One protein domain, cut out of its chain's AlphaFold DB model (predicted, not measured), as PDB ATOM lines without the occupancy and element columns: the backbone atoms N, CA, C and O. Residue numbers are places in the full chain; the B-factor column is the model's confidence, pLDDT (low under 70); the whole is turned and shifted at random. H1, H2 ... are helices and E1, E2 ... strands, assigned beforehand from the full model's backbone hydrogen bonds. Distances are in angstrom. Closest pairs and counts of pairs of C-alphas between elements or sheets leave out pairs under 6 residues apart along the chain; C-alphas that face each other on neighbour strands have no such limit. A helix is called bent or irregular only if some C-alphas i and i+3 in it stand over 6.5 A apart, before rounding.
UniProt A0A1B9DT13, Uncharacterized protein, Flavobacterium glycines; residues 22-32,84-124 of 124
ATOM      1  N   SER A  22     174.810 148.055 168.909       74.06
ATOM      2  CA  SER A  22     174.861 146.730 168.280       74.06
ATOM      3  C   SER A  22     176.267 146.370 167.799       74.06
ATOM      4  O   SER A  22     176.666 145.206 167.828       74.06
ATOM      5  N   ASN A  23     177.047 147.364 167.360       79.44
ATOM      6  CA  ASN A  23     178.412 147.161 166.883       79.44
ATOM      7  C   ASN A  23     179.270 148.418 167.079       79.44
ATOM      8  O   ASN A  23     178.782 149.541 166.944       79.44
ATOM      9  N   VAL A  24     180.563 148.224 167.347       83.44
ATOM     10  CA  VAL A  24     181.555 149.299 167.447       83.44
ATOM     11  C   VAL A  24     182.830 148.906 166.708       83.44
ATOM     12  O   VAL A  24     183.426 147.856 166.977       83.44
ATOM     13  N   GLN A  25     183.291 149.778 165.814       86.19
ATOM     14  CA  GLN A  25     184.503 149.563 165.023       86.19
ATOM     15  C   GLN A  25     185.310 150.853 164.855       86.19
ATOM     16  O   GLN A  25     184.753 151.931 164.695       86.19
ATOM     17  N   ILE A  26     186.641 150.743 164.822       87.06
ATOM     18  CA  ILE A  26     187.514 151.823 164.343       87.06
ATOM     19  C   ILE A  26     187.824 151.592 162.865       87.06
ATOM     20  O   ILE A  26     188.336 150.537 162.486       87.06
ATOM     21  N   ARG A  27     187.563 152.601 162.035       86.62
ATOM     22  CA  ARG A  27     187.955 152.645 160.627       86.62
ATOM     23  C   ARG A  27     189.174 153.551 160.465       86.62
ATOM     24  O   ARG A  27     189.148 154.721 160.846       86.62
ATOM     25  N   LYS A  28     190.241 153.000 159.892       88.44
ATOM     26  CA  LYS A  28     191.477 153.715 159.559       88.44
ATOM     27  C   LYS A  28     191.444 154.104 158.084       88.44
ATOM     28  O   LYS A  28     191.428 153.225 157.228       88.44
ATOM     29  N   ASN A  29     191.482 155.399 157.795       86.00
ATOM     30  CA  ASN A  29     191.506 155.929 156.433       86.00
ATOM     31  C   ASN A  29     192.823 156.666 156.181       86.00
ATOM     32  O   ASN A  29     193.290 157.426 157.030       86.00
ATOM     33  N   ARG A  30     193.435 156.457 155.011       84.75
ATOM     34  CA  ARG A  30     194.609 157.234 154.595       84.75
ATOM     35  C   ARG A  30     194.163 158.629 154.162       84.75
ATOM     36  O   ARG A  30     193.174 158.762 153.448       84.75
ATOM     37  N   VAL A  31     194.894 159.647 154.600       88.19
ATOM     38  CA  VAL A  31     194.664 161.042 154.209       88.19
ATOM     39  C   VAL A  31     195.816 161.479 153.316       88.19
ATOM     40  O   VAL A  31     196.970 161.239 153.654       88.19
ATOM     41  N   PHE A  32     195.495 162.110 152.186       86.75
ATOM     42  CA  PHE A  32     196.477 162.556 151.190       86.75
ATOM     43  C   PHE A  32     196.711 164.071 151.201       86.75
ATOM     44  O   PHE A  32     197.469 164.577 150.387       86.75
ATOM     45  N   LEU A  84     183.110 154.160 164.546       85.81
ATOM     46  CA  LEU A  84     181.787 153.852 164.030       85.81
ATOM     47  C   LEU A  84     181.022 153.137 165.136       85.81
ATOM     48  O   LEU A  84     181.457 152.075 165.589       85.81
ATOM     49  N   ILE A  85     179.910 153.719 165.569       83.44
ATOM     50  CA  ILE A  85     178.987 153.111 166.531       83.44
ATOM     51  C   ILE A  85     177.672 152.872 165.798       83.44
ATOM     52  O   ILE A  85     177.060 153.816 165.300       83.44
ATOM     53  N   ASN A  86     177.257 151.610 165.715       81.06
ATOM     54  CA  ASN A  86     175.961 151.236 165.165       81.06
ATOM     55  C   ASN A  86     174.926 151.179 166.290       81.06
ATOM     56  O   ASN A  86     175.150 150.508 167.305       81.06
ATOM     57  N   LYS A  87     173.802 151.864 166.092       75.94
ATOM     58  CA  LYS A  87     172.622 151.776 166.958       75.94
ATOM     59  C   LYS A  87     171.603 150.838 166.312       75.94
ATOM     60  O   LYS A  87     171.529 150.803 165.090       75.94
ATOM     61  N   GLU A  88     170.830 150.105 167.115       64.25
ATOM     62  CA  GLU A  88     169.835 149.072 166.726       64.25
ATOM     63  C   GLU A  88     169.057 149.291 165.403       64.25
ATOM     64  O   GLU A  88     168.738 148.315 164.733       64.25
ATOM     65  N   ASN A  89     168.843 150.533 164.953       61.44
ATOM     66  CA  ASN A  89     168.142 150.879 163.709       61.44
ATOM     67  C   ASN A  89     169.049 151.170 162.489       61.44
ATOM     68  O   ASN A  89     168.696 152.009 161.665       61.44
ATOM     69  N   LEU A  90     170.212 150.518 162.355       58.59
ATOM     70  CA  LEU A  90     171.134 150.671 161.204       58.59
ATOM     71  C   LEU A  90     171.702 152.094 161.008       58.59
ATOM     72  O   LEU A  90     172.253 152.414 159.954       58.59
ATOM     73  N   ILE A  91     171.595 152.954 162.022       68.06
ATOM     74  CA  ILE A  91     172.156 154.307 161.989       68.06
ATOM     75  C   ILE A  91     173.592 154.235 162.507       68.06
ATOM     76  O   ILE A  91     173.840 153.930 163.678       68.06
ATOM     77  N   PHE A  92     174.541 154.541 161.622       70.50
ATOM     78  CA  PHE A  92     175.956 154.640 161.960       70.50
ATOM     79  C   PHE A  92     176.293 156.051 162.424       70.50
ATOM     80  O   PHE A  92     176.244 157.008 161.653       70.50
ATOM     81  N   HIS A  93     176.710 156.169 163.680       78.50
ATOM     82  CA  HIS A  93     177.329 157.388 164.175       78.50
ATOM     83  C   HIS A  93     178.831 157.337 163.907       78.50
ATOM     84  O   HIS A  93     179.545 156.482 164.438       78.50
ATOM     85  N   GLU A  94     179.308 158.263 163.072       80.62
ATOM     86  CA  GLU A  94     180.731 158.439 162.798       80.62
ATOM     87  C   GLU A  94     181.329 159.521 163.700       80.62
ATOM     88  O   GLU A  94     181.037 160.709 163.559       80.62
ATOM     89  N   LEU A  95     182.237 159.128 164.589       82.38
ATOM     90  CA  LEU A  95     183.002 160.050 165.420       82.38
ATOM     91  C   LEU A  95     184.435 160.116 164.903       82.38
ATOM     92  O   LEU A  95     185.152 159.117 164.865       82.38
ATOM     93  N   THR A  96     184.878 161.304 164.499       82.31
ATOM     94  CA  THR A  96     186.278 161.497 164.090       82.31
ATOM     95  C   THR A  96     187.162 161.515 165.332       82.31
ATOM     96  O   THR A  96     186.954 162.330 166.230       82.31
ATOM     97  N   LEU A  97     188.146 160.621 165.393       83.56
ATOM     98  CA  LEU A  97     189.050 160.495 166.531       83.56
ATOM     99  C   LEU A  97     190.300 161.347 166.319       83.56
ATOM    100  O   LEU A  97     190.953 161.280 165.276       83.56
ATOM    101  N   SER A  98     190.673 162.103 167.352       82.50
ATOM    102  CA  SER A  98     192.000 162.711 167.415       82.50
ATOM    103  C   SER A  98     193.063 161.625 167.655       82.50
ATOM    104  O   SER A  98     192.763 160.611 168.293       82.50
ATOM    105  N   PRO A  99     194.323 161.826 167.218       80.38
ATOM    106  CA  PRO A  99     195.399 160.856 167.434       80.38
ATOM    107  C   PRO A  99     195.597 160.463 168.903       80.38
ATOM    108  O   PRO A  99     195.883 159.309 169.204       80.38
ATOM    109  N   ARG A 100     195.377 161.412 169.822       84.62
ATOM    110  CA  ARG A 100     195.491 161.204 171.273       84.62
ATOM    111  C   ARG A 100     194.413 160.261 171.819       84.62
ATOM    112  O   ARG A 100     194.658 159.538 172.775       84.62
ATOM    113  N   ASN A 101     193.246 160.217 171.175       83.44
ATOM    114  CA  ASN A 101     192.084 159.465 171.651       83.44
ATOM    115  C   ASN A 101     191.970 158.060 171.042       83.44
ATOM    116  O   ASN A 101     191.052 157.318 171.390       83.44
ATOM    117  N   ILE A 102     192.893 157.667 170.155       85.25
ATOM    118  CA  ILE A 102     192.859 156.355 169.487       85.25
ATOM    119  C   ILE A 102     192.966 155.220 170.509       85.25
ATOM    120  O   ILE A 102     192.185 154.274 170.443       85.25
ATOM    121  N   ILE A 103     193.890 155.327 171.469       85.88
ATOM    122  CA  ILE A 103     194.105 154.296 172.497       85.88
ATOM    123  C   ILE A 103     192.850 154.147 173.363       85.88
ATOM    124  O   ILE A 103     192.387 153.033 173.598       85.88
ATOM    125  N   HIS A 104     192.239 155.263 173.766       83.94
ATOM    126  CA  HIS A 104     190.993 155.254 174.530       83.94
ATOM    127  C   HIS A 104     189.840 154.618 173.745       83.94
ATOM    128  O   HIS A 104     189.094 153.812 174.296       83.94
ATOM    129  N   ALA A 105     189.726 154.907 172.447       84.94
ATOM    130  CA  ALA A 105     188.720 154.285 171.589       84.94
ATOM    131  C   ALA A 105     188.951 152.772 171.416       84.94
ATOM    132  O   ALA A 105     187.997 151.993 171.430       84.94
ATOM    133  N   GLN A 106     190.207 152.331 171.293       85.81
ATOM    134  CA  GLN A 106     190.553 150.906 171.239       85.81
ATOM    135  C   GLN A 106     190.237 150.196 172.559       85.81
ATOM    136  O   GLN A 106     189.665 149.101 172.558       85.81
ATOM    137  N   TYR A 107     190.560 150.832 173.685       85.81
ATOM    138  CA  TYR A 107     190.244 150.322 175.014       85.81
ATOM    139  C   TYR A 107     188.730 150.199 175.222       85.81
ATOM    140  O   TYR A 107     188.251 149.145 175.639       85.81
ATOM    141  N   PHE A 108     187.966 151.219 174.820       83.81
ATOM    142  CA  PHE A 108     186.503 151.199 174.832       83.81
ATOM    143  C   PHE A 108     185.930 150.019 174.036       83.81
ATOM    144  O   PHE A 108     185.122 149.260 174.568       83.81
ATOM    145  N   ILE A 109     186.387 149.805 172.796       85.50
ATOM    146  CA  ILE A 109     185.941 148.668 171.972       85.50
ATOM    147  C   ILE A 109     186.241 147.335 172.657       85.50
ATOM    148  O   ILE A 109     185.417 146.421 172.633       85.50
ATOM    149  N   THR A 110     187.424 147.216 173.253       84.75
ATOM    150  CA  THR A 110     187.862 145.982 173.911       84.75
ATOM    151  C   THR A 110     186.993 145.676 175.129       84.75
ATOM    152  O   THR A 110     186.521 144.547 175.280       84.75
ATOM    153  N   LEU A 111     186.719 146.688 175.960       82.38
ATOM    154  CA  LEU A 111     185.817 146.560 177.101       82.38
ATOM    155  C   LEU A 111     184.396 146.204 176.664       82.38
ATOM    156  O   LEU A 111     183.834 145.253 177.202       82.38
ATOM    157  N   TYR A 112     183.852 146.907 175.668       80.88
ATOM    158  CA  TYR A 112     182.511 146.655 175.139       80.88
ATOM    159  C   TYR A 112     182.366 145.216 174.620       80.88
ATOM    160  O   TYR A 112     181.440 144.500 174.985       80.88
ATOM    161  N   LYS A 113     183.327 144.726 173.828       81.75
ATOM    162  CA  LYS A 113     183.287 143.337 173.339       81.75
ATOM    163  C   LYS A 113     183.364 142.318 174.476       81.75
ATOM    164  O   LYS A 113     182.695 141.287 174.414       81.75
ATOM    165  N   LYS A 114     184.158 142.593 175.517       80.56
ATOM    166  CA  LYS A 114     184.276 141.714 176.688       80.56
ATOM    167  C   LYS A 114     182.970 141.665 177.486       80.56
ATOM    168  O   LYS A 114     182.544 140.573 177.855       80.56
ATOM    169  N   THR A 115     182.318 142.804 177.722       75.69
ATOM    170  CA  THR A 115     181.046 142.862 178.461       75.69
ATOM    171  C   THR A 115     179.903 142.204 177.692       75.69
ATOM    172  O   THR A 115     179.157 141.424 178.284       75.69
ATOM    173  N   THR A 116     179.799 142.425 176.380       70.31
ATOM    174  CA  THR A 116     178.778 141.770 175.541       70.31
ATOM    175  C   THR A 116     178.991 140.253 175.473       70.31
ATOM    176  O   THR A 116     178.037 139.489 175.602       70.31
ATOM    177  N   LYS A 117     180.247 139.788 175.367       66.81
ATOM    178  CA  LYS A 117     180.563 138.349 175.407       66.81
ATOM    179  C   LYS A 117     180.169 137.706 176.743       66.81
ATOM    180  O   LYS A 117     179.658 136.592 176.742       66.81
ATOM    181  N   ASN A 118     180.378 138.404 177.862       59.81
ATOM    182  CA  ASN A 118     180.019 137.899 179.188       59.81
ATOM    183  C   ASN A 118     178.498 137.876 179.420       59.81
ATOM    184  O   ASN A 118     177.994 136.923 180.001       59.81
ATOM    185  N   LYS A 119     177.746 138.865 178.912       57.66
ATOM    186  CA  LYS A 119     176.269 138.834 178.935       57.66
ATOM    187  C   LYS A 119     175.707 137.601 178.216       57.66
ATOM    188  O   LYS A 119     174.814 136.950 178.743       57.66
ATOM    189  N   ASN A 120     176.278 137.236 177.068       56.91
ATOM    190  CA  ASN A 120     175.850 136.055 176.310       56.91
ATOM    191  C   ASN A 120     176.218 134.717 176.982       56.91
ATOM    192  O   ASN A 120     175.664 133.688 176.608       56.91
ATOM    193  N   LEU A 121     177.156 134.717 177.937       52.12
ATOM    194  CA  LEU A 121     177.529 133.536 178.728       52.12
ATOM    195  C   LEU A 121     176.648 133.342 179.967       52.12
ATOM    196  O   LEU A 121     176.544 132.223 180.443       52.12
ATOM    197  N   ILE A 122     176.026 134.406 180.480       47.19
ATOM    198  CA  ILE A 122     175.142 134.359 181.660       47.19
ATOM    199  C   ILE A 122     173.688 134.031 181.261       47.19
ATOM    200  O   ILE A 122     172.886 133.637 182.098       47.19
ATOM    201  N   LEU A 123     173.343 134.193 179.979       44.94
ATOM    202  CA  LEU A 123     172.011 133.923 179.419       44.94
ATOM    203  C   LEU A 123     171.897 132.548 178.725       44.94
ATOM    204  O   LEU A 123     170.943 132.324 177.981       44.94
ATOM    205  N   LYS A 124     172.866 131.651 178.932       41.69
ATOM    206  CA  LYS A 124     172.811 130.237 178.532       41.69
ATOM    207  C   LYS A 124     172.758 129.363 179.772       41.69
ATOM    208  O   LYS A 124     172.064 128.331 179.694       41.69
TER     209      LYS A 124
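What this domain is: This is residues 22 to 32 and 84 to 124 of the 124 residues of an uncharacterized protein of Flavobacterium glycines (UniProt A0A1B9DT13). One long helix, H1, covers one face of a small, twisted three-stranded sheet, two layers, running along its long edge strand E1; residues 117 to 124 stick out. The 52 printed residues run E1, E2, E3, H1, a mixed class; the antiparallel sheet has the order E1, E2, E3. The whole is loose, radius of gyration of the C-alphas 13.4 A, spanning 48 by 25 by 13 A.

Where its parts are: Find C-alpha 22 at (174.861, 146.730, 168.280); E1, residues 22 to 31, runs 28.2 A. E2 is residues 84 to 87, E3 residues 91 to 97. H1, residues 99 to 122, runs 36.3 A to (175.142, 134.359, 181.660); it is irregular, C-alphas 100 and 103 being 7.2 A apart.

How they stand to each other: Between E1 and E2, find N 25 and O 84 within hydrogen-bond range, 2.9 A. In the hairpin E2 and E3, N 93 and O 85 are 2.9 A apart. H1 lies over E1, height over the sheet 9.1 A; their closest C-alphas, Val 24 and Ile 109, are 6.3 A apart. In H1, 18 of 20 O i to N i+4 pairs are within range.

The domain as a whole: Residues 33 to 83 are cut out; C-alphas 32 and 84 are 21.4 A apart. pLDDT is under 70 at residues 88 to 91 and 117 to 124.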